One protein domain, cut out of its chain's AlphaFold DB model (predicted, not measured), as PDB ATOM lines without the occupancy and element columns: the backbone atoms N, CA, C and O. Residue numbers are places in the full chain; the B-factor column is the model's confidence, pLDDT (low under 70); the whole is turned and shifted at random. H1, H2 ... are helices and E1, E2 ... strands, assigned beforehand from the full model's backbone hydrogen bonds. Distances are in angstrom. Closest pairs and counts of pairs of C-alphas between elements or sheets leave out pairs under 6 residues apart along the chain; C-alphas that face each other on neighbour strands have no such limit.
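Overview. This is residues 160 to 320 of the 409 residues of an uncharacterized protein of Candidatus Lokiarchaeota archaeon (UniProt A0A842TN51). A twisted, curled sheet of five strands, E1 E2 E3 E6 E7, has the long helix H2 slantwise over one face and the short helix H1 on the opposite face, where the sheet curls round it. The longest helix, H3, runs side by side with H2 and grazes the sheet with its residues 296 to 302, and the small hairpin E4 and E5 lies next to the edge strand E1. The printed part has 161 residues, with three named helices and seven named strands in the order H1 H2 E1 E2 E3 E4 E5 E6 E7 H3, and its class is mixed, helices and strands. The large sheet has the order E1 - E2 - E3 - E6 - E7 and is antiparallel throughout, as is the separate pair E4 - E5. The whole is compact, with a radius of gyration of the C-alphas of 15.9 A, and elongated, with spans of 51 by 29 by 29 A.

Along the chain. In the large sheet, E1 is residues 203 to 210, 21.7 A from first to last C-alpha, E2 is residues 215 to 222, 23.8 A, and E3 is residues 247 to 254, 23.1 A. E6, the longest strand by residues, is residues 278 to 287, 26.9 A, and E7 is residues 290 to 293. The two-strand sheet is made of E4, residues 258 to 261, and E5, residues 267 to 270. H1, residues 160 to 166, begins at C-alpha 160 at (106.693, 110.375, 154.709). H2, residues 175 to 195, is 30.4 A long and begins at C-alpha 175 at (130.922, 94.842, 156.934). H3, residues 296 to 318, is 32.7 A long and ends at C-alpha 318 at (146.822, 128.275, 157.622).

Arrangement. E1, E2 and E3 form a meander, each strand the antiparallel neighbour of the one before. E1 and E2 are a hairpin, with N 204 and O 221 within hydrogen-bond range at 2.9 A. E2 and E3 are a hairpin too, with N 222 and O 247 at 2.8 A. E6 pairs with E3 over residues 278 to 284, with N 250 and O 282 at 3.0 A, and with E7 over residues 284 to 287, with N 285 and O 292 at 2.9 A. E6 and E7 are a hairpin whose directions stand at 141 degrees. Residues 170 to 171 pair antiparallel with residues 280 to 281 of E6. H2 is on the sheet at a height over the sheet of 9.7 A, an arrangement of two layers, a helix layer on one face of a sheet. It lies over E2, E3 and E6, and only just over E1, on which 3 of its C-alphas fall. On the local plane it stands at 40 degrees to E3, slantwise to the strands. H1 is on the opposite face, and its C-alpha 165 is 7.2 A from C-alpha 250 of E3. H2 and H3 touch, the C-alphas of Leu 191 and His 310 being closest at 5.3 A; they run the same way at a shallow tilt of 34 degrees, only just short of steep. E4 and E5 are a hairpin, with N 260 and O 268 at 2.9 A; the closest C-alphas of E1 and E4 are those of Pro 208 and Cys 259, 6.6 A apart. H1 and H3 are apart. In H1, H2 and H3 every O i to N i+4 pair is within hydrogen-bond range.

Size, cuts and confidence. The two C-alphas farthest apart are those of Glu 213 and Lys 319, at 51.9 A. The printed part has no cut. The link from E2 to E3, residues 223 to 246, is long. The mean pLDDT of the printed part is 95.5, and no printed residue is under 70.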
ATOM      1  N   GLN A 160     106.381 110.400 156.144       97.06
ATOM      2  CA  GLN A 160     106.693 110.375 154.709       97.06
ATOM      3  C   GLN A 160     108.208 110.354 154.435       97.06
ATOM      4  O   GLN A 160     108.683 109.621 153.562       97.06
ATOM      5  N   SER A 161     108.973 111.147 155.186       97.69
ATOM      6  CA  SER A 161     110.435 111.158 155.109       97.69
ATOM      7  C   SER A 161     111.031 109.818 155.548       97.69
ATOM      8  O   SER A 161     111.925 109.296 154.883       97.69
ATOM      9  N   LEU A 162     110.494 109.218 156.615       98.25
ATOM     10  CA  LEU A 162     110.912 107.897 157.086       98.25
ATOM     11  C   LEU A 162     110.573 106.791 156.085       98.25
ATOM     12  O   LEU A 162     111.425 105.951 155.822       98.25
ATOM     13  N   GLU A 163     109.391 106.809 155.468       98.00
ATOM     14  CA  GLU A 163     109.035 105.854 154.408       98.00
ATOM     15  C   GLU A 163     109.951 105.998 153.185       98.00
ATOM     16  O   GLU A 163     110.417 105.003 152.631       98.00
ATOM     17  N   THR A 164     110.312 107.230 152.809       98.12
ATOM     18  CA  THR A 164     111.305 107.475 151.747       98.12
ATOM     19  C   THR A 164     112.648 106.821 152.080       98.12
ATOM     20  O   THR A 164     113.260 106.192 151.215       98.12
ATOM     21  N   ILE A 165     113.101 106.926 153.331       98.44
ATOM     22  CA  ILE A 165     114.340 106.293 153.795       98.44
ATOM     23  C   ILE A 165     114.214 104.771 153.776       98.44
ATOM     24  O   ILE A 165     115.062 104.114 153.172       98.44
ATOM     25  N   LYS A 166     113.152 104.217 154.377       98.19
ATOM     26  CA  LYS A 166     112.908 102.769 154.458       98.19
ATOM     27  C   LYS A 166     112.892 102.116 153.080       98.19
ATOM     28  O   LYS A 166     113.552 101.101 152.890       98.19
ATOM     29  N   ASN A 167     112.239 102.748 152.104       98.00
ATOM     30  CA  ASN A 167     112.175 102.261 150.724       98.00
ATOM     31  C   ASN A 167     113.539 102.224 150.012       98.00
ATOM     32  O   ASN A 167     113.681 101.546 148.997       98.00
ATOM     33  N   ASN A 168     114.544 102.938 150.525       98.31
ATOM     34  CA  ASN A 168     115.894 102.973 149.966       98.31
ATOM     35  C   ASN A 168     116.927 102.199 150.801       98.31
ATOM     36  O   ASN A 168     118.082 102.098 150.379       98.31
ATOM     37  N   LEU A 169     116.547 101.656 151.966       97.69
ATOM     38  CA  LEU A 169     117.435 100.858 152.811       97.69
ATOM     39  C   LEU A 169     117.856  99.569 152.097       97.69
ATOM     40  O   LEU A 169     117.031  98.790 151.626       97.69
ATOM     41  N   LYS A 170     119.166  99.320 152.063       96.06
ATOM     42  CA  LYS A 170     119.778  98.115 151.494       96.06
ATOM     43  C   LYS A 170     120.454  97.308 152.603       96.06
ATOM     44  O   LYS A 170     121.101  97.915 153.456       96.06
ATOM     45  N   PRO A 171     120.352  95.966 152.589       96.38
ATOM     46  CA  PRO A 171     120.999  95.128 153.590       96.38
ATOM     47  C   PRO A 171     122.524  95.237 153.523       96.38
ATOM     48  O   PRO A 171     123.116  95.378 152.443       96.38
ATOM     49  N   VAL A 172     123.169  95.131 154.682       93.81
ATOM     50  CA  VAL A 172     124.623  95.019 154.785       93.81
ATOM     51  C   VAL A 172     125.045  93.626 154.332       93.81
ATOM     52  O   VAL A 172     124.847  92.635 155.018       93.81
ATOM     53  N   LYS A 173     125.636  93.547 153.136       86.12
ATOM     54  CA  LYS A 173     126.178  92.286 152.596       86.12
ATOM     55  C   LYS A 173     127.613  91.999 153.044       86.12
ATOM     56  O   LYS A 173     128.034  90.852 153.050       86.12
ATOM     57  N   ASP A 174     128.373  93.047 153.357       84.62
ATOM     58  CA  ASP A 174     129.769  92.965 153.796       84.62
ATOM     59  C   ASP A 174     130.079  94.159 154.706       84.62
ATOM     60  O   ASP A 174     129.924  95.320 154.304       84.62
ATOM     61  N   ASN A 175     130.542  93.862 155.921       82.06
ATOM     62  CA  ASN A 175     130.922  94.842 156.934       82.06
ATOM     63  C   ASN A 175     132.042  95.787 156.477       82.06
ATOM     64  O   ASN A 175     132.109  96.920 156.958       82.06
ATOM     65  N   LYS A 176     132.892  95.389 155.519       85.25
ATOM     66  CA  LYS A 176     133.904  96.290 154.937       85.25
ATOM     67  C   LYS A 176     133.272  97.519 154.283       85.25
ATOM     68  O   LYS A 176     133.820  98.613 154.411       85.25
ATOM     69  N   ASN A 177     132.088  97.370 153.685       87.12
ATOM     70  CA  ASN A 177     131.359  98.495 153.098       87.12
ATOM     71  C   ASN A 177     130.953  99.507 154.175       87.12
ATOM     72  O   ASN A 177     131.114 100.705 153.986       87.12
ATOM     73  N   ILE A 178     130.495  99.043 155.344       92.19
ATOM     74  CA  ILE A 178     130.131  99.928 156.460       92.19
ATOM     75  C   ILE A 178     131.340 100.722 156.967       92.19
ATOM     76  O   ILE A 178     131.214 101.908 157.279       92.19
ATOM     77  N   VAL A 179     132.521 100.100 157.023       92.81
ATOM     78  CA  VAL A 179     133.762 100.793 157.403       92.81
ATOM     79  C   VAL A 179     134.093 101.910 156.410       92.81
ATOM     80  O   VAL A 179     134.367 103.036 156.828       92.81
ATOM     81  N   GLU A 180     134.034 101.615 155.112       92.88
ATOM     82  CA  GLU A 180     134.260 102.586 154.038       92.88
ATOM     83  C   GLU A 180     133.253 103.746 154.102       92.88
ATOM     84  O   GLU A 180     133.632 104.912 154.178       92.88
ATOM     85  N   PHE A 181     131.965 103.435 154.201       93.88
ATOM     86  CA  PHE A 181     130.866 104.398 154.294       93.88
ATOM     87  C   PHE A 181     130.974 105.347 155.487       93.88
ATOM     88  O   PHE A 181     130.810 106.563 155.337       93.88
ATOM     89  N   LYS A 182     131.302 104.824 156.674       94.06
ATOM     90  CA  LYS A 182     131.527 105.672 157.851       94.06
ATOM     91  C   LYS A 182     132.763 106.551 157.688       94.06
ATOM     92  O   LYS A 182     132.740 107.690 158.144       94.06
ATOM     93  N   LYS A 183     133.814 106.072 157.013       95.56
ATOM     94  CA  LYS A 183     135.010 106.873 156.706       95.56
ATOM     95  C   LYS A 183     134.691 108.029 155.755       95.56
ATOM     96  O   LYS A 183     135.137 109.144 156.010       95.56
ATOM     97  N   ILE A 184     133.913 107.787 154.698       97.06
ATOM     98  CA  ILE A 184     133.467 108.836 153.762       97.06
ATOM     99  C   ILE A 184     132.620 109.876 154.505       97.06
ATOM    100  O   ILE A 184     132.907 111.070 154.430       97.06
ATOM    101  N   THR A 185     131.648 109.420 155.298       96.56
ATOM    102  CA  THR A 185     130.803 110.296 156.127       96.56
ATOM    103  C   THR A 185     131.646 111.145 157.081       96.56
ATOM    104  O   THR A 185     131.479 112.358 157.123       96.56
ATOM    105  N   ALA A 186     132.609 110.546 157.787       96.25
ATOM    106  CA  ALA A 186     133.481 111.267 158.713       96.25
ATOM    107  C   ALA A 186     134.347 112.331 158.014       96.25
ATOM    108  O   ALA A 186     134.550 113.411 158.561       96.25
ATOM    109  N   LYS A 187     134.840 112.065 156.795       98.12
ATOM    110  CA  LYS A 187     135.577 113.064 155.999       98.12
ATOM    111  C   LYS A 187     134.695 114.242 155.593       98.12
ATOM    112  O   LYS A 187     135.149 115.381 155.631       98.12
ATOM    113  N   LEU A 188     133.447 113.973 155.213       98.38
ATOM    114  CA  LEU A 188     132.482 115.021 154.889       98.38
ATOM    115  C   LEU A 188     132.107 115.839 156.128       98.38
ATOM    116  O   LEU A 188     132.050 117.057 156.034       98.38
ATOM    117  N   GLU A 189     131.912 115.199 157.286       97.12
ATOM    118  CA  GLU A 189     131.686 115.889 158.564       97.12
ATOM    119  C   GLU A 189     132.885 116.781 158.929       97.12
ATOM    120  O   GLU A 189     132.691 117.932 159.311       97.12
ATOM    121  N   GLN A 190     134.122 116.299 158.754       96.69
ATOM    122  CA  GLN A 190     135.339 117.094 158.981       96.69
ATOM    123  C   GLN A 190     135.436 118.290 158.033       96.69
ATOM    124  O   GLN A 190     135.722 119.398 158.479       96.69
ATOM    125  N   LEU A 191     135.170 118.093 156.739       97.94
ATOM    126  CA  LEU A 191     135.125 119.190 155.777       97.94
ATOM    127  C   LEU A 191     134.035 120.202 156.144       97.94
ATOM    128  O   LEU A 191     134.303 121.396 156.161       97.94
ATOM    129  N   ALA A 192     132.822 119.736 156.441       96.88
ATOM    130  CA  ALA A 192     131.703 120.594 156.811       96.88
ATOM    131  C   ALA A 192     132.015 121.410 158.074       96.88
ATOM    132  O   ALA A 192     131.689 122.592 158.131       96.88
ATOM    133  N   PHE A 193     132.692 120.796 159.047       94.62
ATOM    134  CA  PHE A 193     133.167 121.456 160.257       94.62
ATOM    135  C   PHE A 193     134.216 122.526 159.941       94.62
ATOM    136  O   PHE A 193     134.082 123.661 160.385       94.62
ATOM    137  N   LEU A 194     135.224 122.195 159.131       95.94
ATOM    138  CA  LEU A 194     136.284 123.117 158.723       95.94
ATOM    139  C   LEU A 194     135.739 124.305 157.910       95.94
ATOM    140  O   LEU A 194     136.096 125.453 158.161       95.94
ATOM    141  N   ASP A 195     134.860 124.048 156.945       96.56
ATOM    142  CA  ASP A 195     134.246 125.073 156.096       96.56
ATOM    143  C   ASP A 195     133.373 126.055 156.895       96.56
ATOM    144  O   ASP A 195     133.290 127.233 156.559       96.56
ATOM    145  N   GLU A 196     132.792 125.595 158.002       94.56
ATOM    146  CA  GLU A 196     132.036 126.403 158.961       94.56
ATOM    147  C   GLU A 196     132.902 126.920 160.125       94.56
ATOM    148  O   GLU A 196     132.403 127.059 161.242       94.56
ATOM    149  N   CYS A 197     134.197 127.169 159.887       94.50
ATOM    150  CA  CYS A 197     135.158 127.669 160.883       94.50
ATOM    151  C   CYS A 197     135.109 126.890 162.209       94.50
ATOM    152  O   CYS A 197     135.075 127.485 163.275       94.50
ATOM    153  N   GLU A 198     135.069 125.560 162.137       91.44
ATOM    154  CA  GLU A 198     135.010 124.637 163.278       91.44
ATOM    155  C   GLU A 198     133.686 124.649 164.054       91.44
ATOM    156  O   GLU A 198     133.626 124.578 165.287       91.44
ATOM    157  N   THR A 199     132.578 124.656 163.310       89.31
ATOM    158  CA  THR A 199     131.224 124.548 163.864       89.31
ATOM    159  C   THR A 199     130.392 123.496 163.145       89.31
ATOM    160  O   THR A 199     130.704 123.053 162.045       89.31
ATOM    161  N   ARG A 200     129.297 123.053 163.769       89.75
ATOM    162  CA  ARG A 200     128.453 121.965 163.242       89.75
ATOM    163  C   ARG A 200     127.257 122.462 162.426       89.75
ATOM    164  O   ARG A 200     126.328 121.698 162.207       89.75
ATOM    165  N   MET A 201     127.259 123.709 161.951       91.44
ATOM    166  CA  MET A 201     126.069 124.334 161.344       91.44
ATOM    167  C   MET A 201     125.540 123.623 160.089       91.44
ATOM    168  O   MET A 201     124.360 123.757 159.769       91.44
ATOM    169  N   LYS A 202     126.388 122.861 159.386       94.81
ATOM    170  CA  LYS A 202     126.012 122.047 158.215       94.81
ATOM    171  C   LYS A 202     125.574 120.627 158.547       94.81
ATOM    172  O   LYS A 202     125.173 119.920 157.630       94.81
ATOM    173  N   ILE A 203     125.689 120.196 159.800       95.31
ATOM    174  CA  ILE A 203     125.485 118.807 160.209       95.31
ATOM    175  C   ILE A 203     124.205 118.722 161.035       95.31
ATOM    176  O   ILE A 203     124.078 119.384 162.062       95.31
ATOM    177  N   SER A 204     123.285 117.860 160.613       95.31
ATOM    178  CA  SER A 204     122.058 117.550 161.342       95.31
ATOM    179  C   SER A 204     122.011 116.058 161.637       95.31
ATOM    180  O   SER A 204     121.916 115.244 160.721       95.31
ATOM    181  N   ASN A 205     122.094 115.690 162.912       96.25
ATOM    182  CA  ASN A 205     121.907 114.312 163.355       96.25
ATOM    183  C   ASN A 205     120.545 114.199 164.032       96.25
ATOM    184  O   ASN A 205     120.234 115.009 164.904       96.25
ATOM    185  N   HIS A 206     119.759 113.189 163.669       97.12
ATOM    186  CA  HIS A 206     118.424 113.005 164.232       97.12
ATOM    187  C   HIS A 206     117.992 111.532 164.296       97.12
ATOM    188  O   HIS A 206     118.503 110.673 163.574       97.12
ATOM    189  N   GLY A 207     117.081 111.239 165.222       96.88
ATOM    190  CA  GLY A 207     116.667 109.899 165.636       96.88
ATOM    191  C   GLY A 207     116.640 109.735 167.165       96.88
ATOM    192  O   GLY A 207     116.634 110.731 167.890       96.88
ATOM    193  N   PRO A 208     116.637 108.493 167.682       97.19
ATOM    194  CA  PRO A 208     116.383 107.259 166.938       97.19
ATOM    195  C   PRO A 208     114.907 107.166 166.511       97.19
ATOM    196  O   PRO A 208     114.018 107.601 167.239       97.19
ATOM    197  N   TYR A 209     114.630 106.587 165.344       97.62
ATOM    198  CA  TYR A 209     113.271 106.312 164.861       97.62
ATOM    199  C   TYR A 209     112.992 104.814 164.953       97.62
ATOM    200  O   TYR A 209     113.494 104.049 164.133       97.62
ATOM    201  N   HIS A 210     112.232 104.393 165.962       95.44
ATOM    202  CA  HIS A 210     111.960 102.975 166.200       95.44
ATOM    203  C   HIS A 210     111.091 102.371 165.087       95.44
ATOM    204  O   HIS A 210     110.090 102.960 164.676       95.44
ATOM    205  N   ILE A 211     111.499 101.198 164.605       94.06
ATOM    206  CA  ILE A 211     110.732 100.340 163.691       94.06
ATOM    207  C   ILE A 211     110.060  99.236 164.510       94.06
ATOM    208  O   ILE A 211     108.862  99.003 164.378       94.06
ATOM    209  N   THR A 212     110.843  98.593 165.374       92.88
ATOM    210  CA  THR A 212     110.408  97.589 166.347       92.88
ATOM    211  C   THR A 212     111.027  97.920 167.710       92.88
ATOM    212  O   THR A 212     111.654  98.970 167.879       92.88
ATOM    213  N   GLU A 213     110.853  97.047 168.701       88.50
ATOM    214  CA  GLU A 213     111.472  97.214 170.021       88.50
ATOM    215  C   GLU A 213     113.010  97.229 169.944       88.50
ATOM    216  O   GLU A 213     113.646  98.056 170.595       88.50
ATOM    217  N   ASN A 214     113.593  96.395 169.073       92.25
ATOM    218  CA  ASN A 214     115.044  96.215 168.950       92.25
ATOM    219  C   ASN A 214     115.653  96.855 167.695       92.25
ATOM    220  O   ASN A 214     116.875  96.843 167.546       92.25
ATOM    221  N   GLU A 215     114.830  97.407 166.800       96.38
ATOM    222  CA  GLU A 215     115.289  98.036 165.561       96.38
ATOM    223  C   GLU A 215     114.910  99.511 165.495       96.38
ATOM    224  O   GLU A 215     113.760  99.899 165.723       96.38
ATOM    225  N   PHE A 216     115.857 100.344 165.082       98.00
ATOM    226  CA  PHE A 216     115.618 101.767 164.873       98.00
ATOM    227  C   PHE A 216     116.501 102.342 163.768       98.00
ATOM    228  O   PHE A 216     117.511 101.762 163.380       98.00
ATOM    229  N   ILE A 217     116.126 103.513 163.257       98.50
ATOM    230  CA  ILE A 217     116.901 104.266 162.269       98.50
ATOM    231  C   ILE A 217     117.563 105.463 162.947       98.50
ATOM    232  O   ILE A 217     116.912 106.208 163.684       98.50
ATOM    233  N   ILE A 218     118.840 105.685 162.650       98.12
ATOM    234  CA  ILE A 218     119.513 106.970 162.877       98.12
ATOM    235  C   ILE A 218     119.805 107.636 161.541       98.12
ATOM    236  O   ILE A 218     120.079 106.955 160.550       98.12
ATOM    237  N   ILE A 219     119.755 108.963 161.522       98.31
ATOM    238  CA  ILE A 219     119.932 109.759 160.312       98.31
ATOM    239  C   ILE A 219     120.989 110.826 160.577       98.31
ATOM    240  O   ILE A 219     120.973 111.497 161.610       98.31
ATOM    241  N   LYS A 220     121.907 110.984 159.622       97.88
ATOM    242  CA  LYS A 220     122.841 112.107 159.570       97.88
ATOM    243  C   LYS A 220     122.711 112.807 158.231       97.88
ATOM    244  O   LYS A 220     122.746 112.158 157.189       97.88
ATOM    245  N   GLU A 221     122.617 114.123 158.260       97.88
ATOM    246  CA  GLU A 221     122.520 114.966 157.076       97.88
ATOM    247  C   GLU A 221     123.644 115.992 157.085       97.88
ATOM    248  O   GLU A 221     123.955 116.590 158.117       97.88
ATOM    249  N   ILE A 222     124.239 116.205 155.916       97.94
ATOM    250  CA  ILE A 222     125.193 117.275 155.659       97.94
ATOM    251  C   ILE A 222     124.617 118.129 154.536       97.94
ATOM    252  O   ILE A 222     124.276 117.607 153.474       97.94
ATOM    253  N   ILE A 223     124.498 119.431 154.772       96.00
ATOM    254  CA  ILE A 223     123.878 120.393 153.850       96.00
ATOM    255  C   ILE A 223     124.850 121.508 153.456       96.00
ATOM    256  O   ILE A 223     125.861 121.732 154.119       96.00
ATOM    257  N   ARG A 224     124.521 122.237 152.383       95.19
ATOM    258  CA  ARG A 224     125.313 123.355 151.839       95.19
ATOM    259  C   ARG A 224     126.770 122.990 151.519       95.19
ATOM    260  O   ARG A 224     127.672 123.807 151.712       95.19
ATOM    261  N   LEU A 225     127.026 121.773 151.049       97.44
ATOM    262  CA  LEU A 225     128.307 121.432 150.426       97.44
ATOM    263  C   LEU A 225     128.471 122.245 149.137       97.44
ATOM    264  O   LEU A 225     127.493 122.495 148.434       97.44
ATOM    265  N   TYR A 226     129.695 122.669 148.834       97.88
ATOM    266  CA  TYR A 226     129.960 123.441 147.629       97.88
ATOM    267  C   TYR A 226     129.912 122.527 146.398       97.88
ATOM    268  O   TYR A 226     130.782 121.682 146.209       97.88
ATOM    269  N   ASP A 227     128.889 122.696 145.563       96.00
ATOM    270  CA  ASP A 227     128.641 121.912 144.344       96.00
ATOM    271  C   ASP A 227     129.002 122.671 143.050       96.00
ATOM    272  O   ASP A 227     128.750 122.200 141.942       96.00
ATOM    273  N   GLY A 228     129.628 123.846 143.174       95.88
ATOM    274  CA  GLY A 228     129.918 124.744 142.054       95.88
ATOM    275  C   GLY A 228     128.909 125.876 141.856       95.88
ATOM    276  O   GLY A 228     129.105 126.675 140.943       95.88
ATOM    277  N   GLY A 229     127.842 125.934 142.662       93.19
ATOM    278  CA  GLY A 229     126.911 127.063 142.714       93.19
ATOM    279  C   GLY A 229     127.417 128.246 143.552       93.19
ATOM    280  O   GLY A 229     128.616 128.432 143.749       93.19
ATOM    281  N   LYS A 230     126.490 129.059 144.083       91.00
ATOM    282  CA  LYS A 230     126.827 130.165 145.000       91.00
ATOM    283  C   LYS A 230     127.396 129.585 146.296       91.00
ATOM    284  O   LYS A 230     126.693 128.898 147.035       91.00
ATOM    285  N   ALA A 231     128.664 129.874 146.573       92.62
ATOM    286  CA  ALA A 231     129.309 129.473 147.813       92.62
ATOM    287  C   ALA A 231     128.624 130.124 149.030       92.62
ATOM    288  O   ALA A 231     128.236 131.294 148.994       92.62
ATOM    289  N   GLN A 232     128.486 129.361 150.117       90.75
ATOM    290  CA  GLN A 232     127.907 129.857 151.370       90.75
ATOM    291  C   GLN A 232     128.769 130.975 151.977       90.75
ATOM    292  O   GLN A 232     128.256 132.017 152.410       90.75
ATOM    293  N   TRP A 233     130.080 130.740 151.982       94.38
ATOM    294  CA  TRP A 233     131.095 131.657 152.471       94.38
ATOM    295  C   TRP A 233     132.064 132.031 151.347       94.38
ATOM    296  O   TRP A 233     132.291 131.210 150.453       94.38
ATOM    297  N   PRO A 234     132.707 133.212 151.409       92.12
ATOM    298  CA  PRO A 234     133.714 133.610 150.420       92.12
ATOM    299  C   PRO A 234     134.867 132.606 150.276       92.12
ATOM    300  O   PRO A 234     135.493 132.509 149.226       92.12
ATOM    301  N   TRP A 235     135.162 131.842 151.330       95.12
ATOM    302  CA  TRP A 235     136.209 130.824 151.311       95.12
ATOM    303  C   TRP A 235     135.734 129.441 150.855       95.12
ATOM    304  O   TRP A 235     136.594 128.657 150.455       95.12
ATOM    305  N   SER A 236     134.429 129.146 150.889       95.69
ATOM    306  CA  SER A 236     133.876 127.821 150.556       95.69
ATOM    307  C   SER A 236     133.980 127.478 149.073       95.69
ATOM    308  O   SER A 236     133.856 126.311 148.704       95.69
ATOM    309  N   GLU A 237     134.198 128.478 148.216       96.38
ATOM    310  CA  GLU A 237     134.490 128.250 146.808       96.38
ATOM    311  C   GLU A 237     135.859 127.567 146.684       96.38
ATOM    312  O   GLU A 237     136.910 128.169 146.937       96.38
ATOM    313  N   THR A 238     135.832 126.277 146.349       97.00
ATOM    314  CA  THR A 238     137.025 125.445 146.154       97.00
ATOM    315  C   THR A 238     137.101 124.951 144.715       97.00
ATOM    316  O   THR A 238     136.140 125.042 143.951       97.00
ATOM    317  N   LYS A 239     138.249 124.415 144.296       97.50
ATOM    318  CA  LYS A 239     138.361 123.816 142.954       97.50
ATOM    319  C   LYS A 239     137.555 122.526 142.835       97.50
ATOM    320  O   LYS A 239     137.020 122.224 141.769       97.50
ATOM    321  N   ALA A 240     137.500 121.755 143.917       97.50
ATOM    322  CA  ALA A 240     136.719 120.532 143.984       97.50
ATOM    323  C   ALA A 240     135.238 120.859 144.202       97.50
ATOM    324  O   ALA A 240     134.897 121.757 144.962       97.50
ATOM    325  N   LYS A 241     134.352 120.104 143.555       98.06
ATOM    326  CA  LYS A 241     132.903 120.300 143.655       98.06
ATOM    327  C   LYS A 241     132.258 119.022 144.151       98.06
ATOM    328  O   LYS A 241     132.593 117.936 143.676       98.06
ATOM    329  N   ALA A 242     131.353 119.158 145.108       97.94
ATOM    330  CA  ALA A 242     130.519 118.060 145.546       97.94
ATOM    331  C   ALA A 242     129.599 117.636 144.388       97.94
ATOM    332  O   ALA A 242     129.106 118.504 143.665       97.94
ATOM    333  N   PRO A 243     129.320 116.333 144.216       97.12
ATOM    334  CA  PRO A 243     128.344 115.878 143.224       97.12
ATOM    335  C   PRO A 243     126.937 116.427 143.517       97.12
ATOM    336  O   PRO A 243     126.167 116.677 142.593       97.12
ATOM    337  N   TYR A 244     126.633 116.675 144.795       97.50
ATOM    338  CA  TYR A 244     125.437 117.378 145.246       97.50
ATOM    339  C   TYR A 244     125.758 118.248 146.468       97.50
ATOM    340  O   TYR A 244     126.615 117.897 147.281       97.50
ATOM    341  N   SER A 245     125.010 119.335 146.663       96.69
ATOM    342  CA  SER A 245     125.161 120.236 147.821       96.69
ATOM    343  C   SER A 245     124.700 119.646 149.157       96.69
ATOM    344  O   SER A 245     124.759 120.315 150.190       96.69
ATOM    345  N   ASN A 246     124.213 118.409 149.170       97.88
ATOM    346  CA  ASN A 246     123.722 117.750 150.368       97.88
ATOM    347  C   ASN A 246     123.833 116.226 150.259       97.88
ATOM    348  O   ASN A 246     123.802 115.662 149.164       97.88
ATOM    349  N   ILE A 247     123.954 115.570 151.407       98.62
ATOM    350  CA  ILE A 247     123.989 114.113 151.526       98.62
ATOM    351  C   ILE A 247     123.391 113.690 152.863       98.62
ATOM    352  O   ILE A 247     123.646 114.302 153.897       98.62
ATOM    353  N   LEU A 248     122.569 112.649 152.820       98.50
ATOM    354  CA  LEU A 248     121.977 111.997 153.974       98.50
ATOM    355  C   LEU A 248     122.492 110.571 154.022       98.50
ATOM    356  O   LEU A 248     122.510 109.880 153.004       98.50
ATOM    357  N   VAL A 249     122.862 110.130 155.215       98.31
ATOM    358  CA  VAL A 249     123.133 108.733 155.526       98.31
ATOM    359  C   VAL A 249     122.166 108.267 156.603       98.31
ATOM    360  O   VAL A 249     122.031 108.901 157.650       98.31
ATOM    361  N   ALA A 250     121.488 107.156 156.334       98.44
ATOM    362  CA  ALA A 250     120.636 106.493 157.305       98.44
ATOM    363  C   ALA A 250     121.159 105.087 157.577       98.44
ATOM    364  O   ALA A 250     121.521 104.360 156.649       98.44
ATOM    365  N   TYR A 251     121.165 104.709 158.851       98.19
ATOM    366  CA  TYR A 251     121.492 103.361 159.302       98.19
ATOM    367  C   TYR A 251     120.299 102.795 160.062       98.19
ATOM    368  O   TYR A 251     119.865 103.403 161.039       98.19
ATOM    369  N   GLN A 252     119.791 101.645 159.620       98.19
ATOM    370  CA  GLN A 252     118.949 100.792 160.450       98.19
ATOM    371  C   GLN A 252     119.874  99.974 161.345       98.19
ATOM    372  O   GLN A 252     120.763  99.276 160.850       98.19
ATOM    373  N   ILE A 253     119.665 100.106 162.646       97.38
ATOM    374  CA  ILE A 253     120.436  99.461 163.698       97.38
ATOM    375  C   ILE A 253     119.536  98.440 164.386       97.38
ATOM    376  O   ILE A 253     118.393  98.769 164.703       97.38
ATOM    377  N   GLU A 254     120.055  97.237 164.614       96.31
ATOM    378  CA  GLU A 254     119.410  96.178 165.391       96.31
ATOM    379  C   GLU A 254     120.274  95.813 166.606       96.31
ATOM    380  O   GLU A 254     121.479  95.583 166.484       96.31
ATOM    381  N   GLY A 255     119.660  95.758 167.789       91.56
ATOM    382  CA  GLY A 255     120.308  95.353 169.039       91.56
ATOM    383  C   GLY A 255     120.511  96.488 170.048       91.56
ATOM    384  O   GLY A 255     119.930  97.567 169.937       91.56
ATOM    385  N   ASP A 256     121.332  96.229 171.070       91.31
ATOM    386  CA  ASP A 256     121.502  97.121 172.226       91.31
ATOM    387  C   ASP A 256     122.499  98.260 171.940       91.31
ATOM    388  O   ASP A 256     123.679  98.207 172.297       91.31
ATOM    389  N   VAL A 257     122.016  99.289 171.236       96.19
ATOM    390  CA  VAL A 257     122.739 100.545 171.002       96.19
ATOM    391  C   VAL A 257     121.897 101.709 171.511       96.19
ATOM    392  O   VAL A 257     120.853 102.040 170.952       96.19
ATOM    393  N   LYS A 258     122.385 102.403 172.540       95.62
ATOM    394  CA  LYS A 258     121.745 103.623 173.043       95.62
ATOM    395  C   LYS A 258     122.189 104.816 172.212       95.62
ATOM    396  O   LYS A 258     123.380 104.976 171.957       95.62
ATOM    397  N   CYS A 259     121.242 105.661 171.816       96.00
ATOM    398  CA  CYS A 259     121.507 106.905 171.097       96.00
ATOM    399  C   CYS A 259     120.957 108.092 171.889       96.00
ATOM    400  O   CYS A 259     119.770 108.114 172.207       96.00
ATOM    401  N   THR A 260     121.804 109.085 172.142       95.62
ATOM    402  CA  THR A 260     121.425 110.338 172.801       95.62
ATOM    403  C   THR A 260     121.799 111.511 171.909       95.62
ATOM    404  O   THR A 260     122.927 111.601 171.417       95.62
ATOM    405  N   TYR A 261     120.844 112.412 171.718       95.12
ATOM    406  CA  TYR A 261     120.975 113.643 170.953       95.12
ATOM    407  C   TYR A 261     120.909 114.846 171.888       95.12
ATOM    408  O   TYR A 261     120.328 114.765 172.968       95.12
ATOM    409  N   ASN A 262     121.486 115.968 171.465       92.94
ATOM    410  CA  ASN A 262     121.406 117.221 172.210       92.94
ATOM    411  C   ASN A 262     121.170 118.429 171.294       92.94
ATOM    412  O   ASN A 262     121.315 118.336 170.072       92.94
ATOM    413  N   ASP A 263     120.852 119.578 171.887       92.69
ATOM    414  CA  ASP A 263     120.512 120.809 171.160       92.69
ATOM    415  C   ASP A 263     121.674 121.418 170.354       92.69
ATOM    416  O   ASP A 263     121.470 122.294 169.517       92.69
ATOM    417  N   TRP A 264     122.904 120.922 170.535       88.44
ATOM    418  CA  TRP A 264     124.053 121.286 169.701       88.44
ATOM    419  C   TRP A 264     124.238 120.395 168.467       88.44
ATOM    420  O   TRP A 264     125.299 120.436 167.830       88.44
ATOM    421  N   GLY A 265     123.245 119.560 168.149       87.31
ATOM    422  CA  GLY A 265     123.287 118.630 167.019       87.31
ATOM    423  C   GLY A 265     124.263 117.468 167.223       87.31
ATOM    424  O   GLY A 265     124.707 116.849 166.251       87.31
ATOM    425  N   THR A 266     124.647 117.178 168.472       89.50
ATOM    426  CA  THR A 266     125.561 116.072 168.787       89.50
ATOM    427  C   THR A 266     124.777 114.772 168.894       89.50
ATOM    428  O   THR A 266     123.744 114.736 169.550       89.50
ATOM    429  N   LEU A 267     125.303 113.705 168.292       93.44
ATOM    430  CA  LEU A 267     124.850 112.331 168.485       93.44
ATOM    431  C   LEU A 267     125.920 111.579 169.280       93.44
ATOM    432  O   LEU A 267     127.053 111.445 168.815       93.44
ATOM    433  N   LYS A 268     125.550 111.068 170.454       93.62
ATOM    434  CA  LYS A 268     126.339 110.112 171.232       93.62
ATOM    435  C   LYS A 268     125.710 108.729 171.104       93.62
ATOM    436  O   LYS A 268     124.496 108.593 171.233       93.62
ATOM    437  N   THR A 269     126.534 107.713 170.882       95.44
ATOM    438  CA  THR A 269     126.094 106.316 170.896       95.44
ATOM    439  C   THR A 269     126.847 105.521 171.950       95.44
ATOM    440  O   THR A 269     128.034 105.757 172.185       95.44
ATOM    441  N   GLU A 270     126.170 104.557 172.561       96.00
ATOM    442  CA  GLU A 270     126.761 103.581 173.472       96.00
ATOM    443  C   GLU A 270     126.359 102.175 172.999       96.00
ATOM    444  O   GLU A 270     125.172 101.854 173.047       96.00
ATOM    445  N   PRO A 271     127.308 101.357 172.497       95.31
ATOM    446  CA  PRO A 271     128.735 101.655 172.326       95.31
ATOM    447  C   PRO A 271     129.021 102.755 171.284       95.31
ATOM    448  O   PRO A 271     128.238 103.013 170.368       95.31
ATOM    449  N   SER A 272     130.188 103.398 171.405       91.88
ATOM    450  CA  SER A 272     130.638 104.423 170.448       91.88
ATOM    451  C   SER A 272     130.848 103.840 169.046       91.88
ATOM    452  O   SER A 272     130.504 104.461 168.038       91.88
ATOM    453  N   ASP A 273     131.359 102.609 168.975       91.88
ATOM    454  CA  ASP A 273     131.411 101.828 167.750       91.88
ATOM    455  C   ASP A 273     130.217 100.875 167.633       91.88
ATOM    456  O   ASP A 273     130.241  99.735 168.097       91.88
ATOM    457  N   TYR A 274     129.176 101.346 166.955       93.62
ATOM    458  CA  TYR A 274     127.966 100.577 166.669       93.62
ATOM    459  C   TYR A 274     127.982  99.882 165.295       93.62
ATOM    460  O   TYR A 274     126.942  99.429 164.828       93.62
ATOM    461  N   ARG A 275     129.133  99.793 164.605       93.06
ATOM    462  CA  ARG A 275     129.203  99.261 163.223       93.06
ATOM    463  C   ARG A 275     128.606  97.868 163.061       93.06
ATOM    464  O   ARG A 275     127.948  97.618 162.061       93.06
ATOM    465  N   LYS A 276     128.846  96.989 164.036       93.12
ATOM    466  CA  LYS A 276     128.396  95.590 164.014       93.12
ATOM    467  C   LYS A 276     126.882  95.409 164.173       93.12
ATOM    468  O   LYS A 276     126.418  94.296 164.013       93.12
ATOM    469  N   PHE A 277     126.169  96.472 164.540       95.31
ATOM    470  CA  PHE A 277     124.721  96.470 164.747       95.31
ATOM    471  C   PHE A 277     123.972  97.083 163.556       95.31
ATOM    472  O   PHE A 277     122.763  97.252 163.616       95.31
ATOM    473  N   ILE A 278     124.679  97.514 162.503       96.75
ATOM    474  CA  ILE A 278     124.055  98.122 161.325       96.75
ATOM    475  C   ILE A 278     123.618  97.006 160.377       96.75
ATOM    476  O   ILE A 278     124.463  96.374 159.747       96.75
ATOM    477  N   GLU A 279     122.309  96.848 160.207       96.50
ATOM    478  CA  GLU A 279     121.715  95.811 159.355       96.50
ATOM    479  C   GLU A 279     121.377  96.324 157.958       96.50
ATOM    480  O   GLU A 279     121.518  95.621 156.952       96.50
ATOM    481  N   LYS A 280     120.946  97.587 157.866       97.69
ATOM    482  CA  LYS A 280     120.655  98.235 156.585       97.69
ATOM    483  C   LYS A 280     121.169  99.659 156.559       97.69
ATOM    484  O   LYS A 280     121.276 100.327 157.584       97.69
ATOM    485  N   TYR A 281     121.455 100.140 155.361       97.75
ATOM    486  CA  TYR A 281     121.895 101.510 155.144       97.75
ATOM    487  C   TYR A 281     121.306 102.079 153.860       97.75
ATOM    488  O   TYR A 281     120.985 101.342 152.924       97.75
ATOM    489  N   CYS A 282     121.210 103.399 153.790       98.06
ATOM    490  CA  CYS A 282     121.037 104.097 152.527       98.06
ATOM    491  C   CYS A 282     121.765 105.438 152.538       98.06
ATOM    492  O   CYS A 282     122.046 106.013 153.591       98.06
ATOM    493  N   PHE A 283     122.067 105.906 151.333       98.56
ATOM    494  CA  PHE A 283     122.597 107.231 151.076       98.56
ATOM    495  C   PHE A 283     121.652 107.936 150.127       98.56
ATOM    496  O   PHE A 283     121.286 107.370 149.096       98.56
ATOM    497  N   LEU A 284     121.248 109.147 150.486       98.69
ATOM    498  CA  LEU A 284     120.322 109.949 149.703       98.69
ATOM    499  C   LEU A 284     120.925 111.328 149.449       98.69
ATOM    500  O   LEU A 284     121.728 111.830 150.235       98.69
ATOM    501  N   SER A 285     120.477 111.969 148.380       98.50
ATOM    502  CA  SER A 285     120.671 113.396 148.147       98.50
ATOM    503  C   SER A 285     119.388 114.016 147.603       98.50
ATOM    504  O   SER A 285     118.416 113.322 147.290       98.50
ATOM    505  N   LYS A 286     119.368 115.338 147.495       96.19
ATOM    506  CA  LYS A 286     118.274 116.125 146.947       96.19
ATOM    507  C   LYS A 286     118.729 116.848 145.687       96.19
ATOM    508  O   LYS A 286     119.593 117.722 145.735       96.19
ATOM    509  N   LYS A 287     118.063 116.542 144.568       91.69
ATOM    510  CA  LYS A 287     118.192 117.247 143.285       91.69
ATOM    511  C   LYS A 287     116.906 118.026 143.009       91.69
ATOM    512  O   LYS A 287     115.873 117.462 142.635       91.69
ATOM    513  N   GLY A 288     116.947 119.339 143.234       87.94
ATOM    514  CA  GLY A 288     115.753 120.185 143.203       87.94
ATOM    515  C   GLY A 288     114.753 119.768 144.288       87.94
ATOM    516  O   GLY A 288     115.058 119.828 145.475       87.94
ATOM    517  N   LYS A 289     113.551 119.330 143.894       88.19
ATOM    518  CA  LYS A 289     112.520 118.830 144.826       88.19
ATOM    519  C   LYS A 289     112.540 117.308 145.020       88.19
ATOM    520  O   LYS A 289     111.763 116.804 145.824       88.19
ATOM    521  N   LYS A 290     113.376 116.573 144.278       94.31
ATOM    522  CA  LYS A 290     113.395 115.105 144.300       94.31
ATOM    523  C   LYS A 290     114.500 114.590 145.212       94.31
ATOM    524  O   LYS A 290     115.636 115.053 145.122       94.31
ATOM    525  N   ILE A 291     114.152 113.612 146.039       97.62
ATOM    526  CA  ILE A 291     115.110 112.805 146.790       97.62
ATOM    527  C   ILE A 291     115.565 111.667 145.881       97.62
ATOM    528  O   ILE A 291     114.732 111.019 145.244       97.62
ATOM    529  N   ILE A 292     116.872 111.462 145.791       97.75
ATOM    530  CA  ILE A 292     117.490 110.449 144.939       97.75
ATOM    531  C   ILE A 292     118.417 109.563 145.775       97.75
ATOM    532  O   ILE A 292     119.099 110.082 146.664       97.75
ATOM    533  N   PRO A 293     118.450 108.245 145.527       98.19
ATOM    534  CA  PRO A 293     119.461 107.381 146.115       98.19
ATOM    535  C   PRO A 293     120.827 107.659 145.493       98.19
ATOM    536  O   PRO A 293     120.917 107.958 144.305       98.19
ATOM    537  N   LEU A 294     121.871 107.519 146.303       98.00
ATOM    538  CA  LEU A 294     123.260 107.584 145.865       98.00
ATOM    539  C   LEU A 294     123.832 106.174 145.713       98.00
ATOM    540  O   LEU A 294     123.520 105.268 146.500       98.00
ATOM    541  N   ASP A 295     124.675 105.992 144.706       94.94
ATOM    542  CA  ASP A 295     125.423 104.757 144.490       94.94
ATOM    543  C   ASP A 295     126.872 104.851 145.005       94.94
ATOM    544  O   ASP A 295     127.257 105.787 145.704       94.94
ATOM    545  N   ARG A 296     127.689 103.828 144.731       93.19
ATOM    546  CA  ARG A 296     129.090 103.813 145.180       93.19
ATOM    547  C   ARG A 296     129.954 104.846 144.462       93.19
ATOM    548  O   ARG A 296     130.880 105.369 145.082       93.19
ATOM    549  N   ASP A 297     129.675 105.127 143.194       96.44
ATOM    550  CA  ASP A 297     130.449 106.089 142.414       96.44
ATOM    551  C   ASP A 297     130.158 107.510 142.905       96.44
ATOM    552  O   ASP A 297     131.092 108.292 143.102       96.44
ATOM    553  N   ASP A 298     128.901 107.811 143.247       97.62
ATOM    554  CA  ASP A 298     128.529 109.044 143.946       97.62
ATOM    555  C   ASP A 298     129.321 109.216 145.252       97.62
ATOM    556  O   ASP A 298     129.893 110.279 145.509       97.62
ATOM    557  N   LEU A 299     129.404 108.168 146.081       97.50
ATOM    558  CA  LEU A 299     130.134 108.218 147.354       97.50
ATOM    559  C   LEU A 299     131.640 108.415 147.160       97.50
ATOM    560  O   LEU A 299     132.260 109.176 147.904       97.50
ATOM    561  N   LYS A 300     132.231 107.788 146.140       97.44
ATOM    562  CA  LYS A 300     133.638 107.993 145.774       97.44
ATOM    563  C   LYS A 300     133.897 109.419 145.277       97.44
ATOM    564  O   LYS A 300     134.932 110.010 145.602       97.44
ATOM    565  N   ASN A 301     132.949 110.003 144.543       98.25
ATOM    566  CA  ASN A 301     133.007 111.402 144.121       98.25
ATOM    567  C   ASN A 301     132.924 112.348 145.328       98.25
ATOM    568  O   ASN A 301     133.720 113.283 145.427       98.25
ATOM    569  N   PHE A 302     132.043 112.065 146.293       98.56
ATOM    570  CA  PHE A 302     132.006 112.783 147.569       98.56
ATOM    571  C   PHE A 302     133.311 112.648 148.363       98.56
ATOM    572  O   PHE A 302     133.783 113.642 148.908       98.56
ATOM    573  N   GLU A 303     133.914 111.458 148.427       98.25
ATOM    574  CA  GLU A 303     135.190 111.251 149.122       98.25
ATOM    575  C   GLU A 303     136.319 112.070 148.480       98.25
ATOM    576  O   GLU A 303     137.070 112.750 149.186       98.25
ATOM    577  N   THR A 304     136.402 112.039 147.149       98.50
ATOM    578  CA  THR A 304     137.390 112.797 146.366       98.50
ATOM    579  C   THR A 304     137.224 114.298 146.593       98.50
ATOM    580  O   THR A 304     138.199 114.993 146.891       98.50
ATOM    581  N   TYR A 305     135.983 114.789 146.523       98.62
ATOM    582  CA  TYR A 305     135.641 116.168 146.863       98.62
ATOM    583  C   TYR A 305     136.074 116.516 148.289       98.62
ATOM    584  O   TYR A 305     136.799 117.492 148.482       98.62
ATOM    585  N   ALA A 306     135.692 115.696 149.274       98.56
ATOM    586  CA  ALA A 306     135.960 115.957 150.680       98.56
ATOM    587  C   ALA A 306     137.459 116.128 150.948       98.56
ATOM    588  O   ALA A 306     137.870 117.072 151.616       98.56
ATOM    589  N   GLN A 307     138.289 115.248 150.382       98.44
ATOM    590  CA  GLN A 307     139.743 115.306 150.539       98.44
ATOM    591  C   GLN A 307     140.362 116.542 149.883       98.44
ATOM    592  O   GLN A 307     141.204 117.207 150.493       98.44
ATOM    593  N   ALA A 308     139.967 116.846 148.646       98.50
ATOM    594  CA  ALA A 308     140.531 117.958 147.892       98.50
ATOM    595  C   ALA A 308     140.122 119.313 148.490       98.50
ATOM    596  O   ALA A 308     140.991 120.145 148.759       98.50
ATOM    597  N   ALA A 309     138.828 119.501 148.774       98.50
ATOM    598  CA  ALA A 309     138.308 120.722 149.381       98.50
ATOM    599  C   ALA A 309     138.859 120.926 150.800       98.50
ATOM    600  O   ALA A 309     139.277 122.031 151.134       98.50
ATOM    601  N   HIS A 310     138.966 119.866 151.613       98.38
ATOM    602  CA  HIS A 310     139.556 119.974 152.951       98.38
ATOM    603  C   HIS A 310     141.014 120.436 152.883       98.38
ATOM    604  O   HIS A 310     141.414 121.334 153.623       98.38
ATOM    605  N   LYS A 311     141.824 119.853 151.989       98.19
ATOM    606  CA  LYS A 311     143.220 120.275 151.799       98.19
ATOM    607  C   LYS A 311     143.306 121.743 151.376       98.19
ATOM    608  O   LYS A 311     144.145 122.474 151.897       98.19
ATOM    609  N   GLU A 312     142.459 122.170 150.443       98.19
ATOM    610  CA  GLU A 312     142.432 123.550 149.955       98.19
ATOM    611  C   GLU A 312     142.045 124.547 151.057       98.19
ATOM    612  O   GLU A 312     142.768 125.520 151.274       98.19
ATOM    613  N   LEU A 313     140.959 124.281 151.791       97.62
ATOM    614  CA  LEU A 313     140.505 125.128 152.896       97.62
ATOM    615  C   LEU A 313     141.528 125.184 154.028       97.62
ATOM    616  O   LEU A 313     141.857 126.268 154.501       97.62
ATOM    617  N   TYR A 314     142.102 124.042 154.415       96.62
ATOM    618  CA  TYR A 314     143.130 124.000 155.450       96.62
ATOM    619  C   TYR A 314     144.341 124.869 155.078       96.62
ATOM    620  O   TYR A 314     144.803 125.678 155.883       96.62
ATOM    621  N   LEU A 315     144.825 124.764 153.834       96.88
ATOM    622  CA  LEU A 315     145.915 125.608 153.339       96.88
ATOM    623  C   LEU A 315     145.524 127.090 153.302       96.88
ATOM    624  O   LEU A 315     146.352 127.934 153.644       96.88
ATOM    625  N   LYS A 316     144.284 127.413 152.919       96.19
ATOM    626  CA  LYS A 316     143.751 128.784 152.929       96.19
ATOM    627  C   LYS A 316     143.795 129.367 154.347       96.19
ATOM    628  O   LYS A 316     144.424 130.399 154.551       96.19
ATOM    629  N   TYR A 317     143.245 128.662 155.332       96.31
ATOM    630  CA  TYR A 317     143.184 129.131 156.721       96.31
ATOM    631  C   TYR A 317     144.538 129.156 157.426       96.31
ATOM    632  O   TYR A 317     144.775 130.017 158.271       96.31
ATOM    633  N   SER A 318     145.463 128.262 157.062       95.12
ATOM    634  CA  SER A 318     146.822 128.275 157.622       95.12
ATOM    635  C   SER A 318     147.570 129.587 157.348       95.12
ATOM    636  O   SER A 318     148.468 129.948 158.103       95.12
ATOM    637  N   LYS A 319     147.171 130.312 156.292       96.12
ATOM    638  CA  LYS A 319     147.732 131.612 155.904       96.12
ATOM    639  C   LYS A 319     147.012 132.796 156.542       96.12
ATOM    640  O   LYS A 319     147.544 133.897 156.487       96.12
ATOM    641  N   TRP A 320     145.828 132.581 157.113       96.94
ATOM    642  CA  TRP A 320     145.083 133.643 157.775       96.94
ATOM    643  C   TRP A 320     145.754 134.048 159.078       96.94
ATOM    644  O   TRP A 320     146.179 133.186 159.854       96.94
TER     645      TRP A 320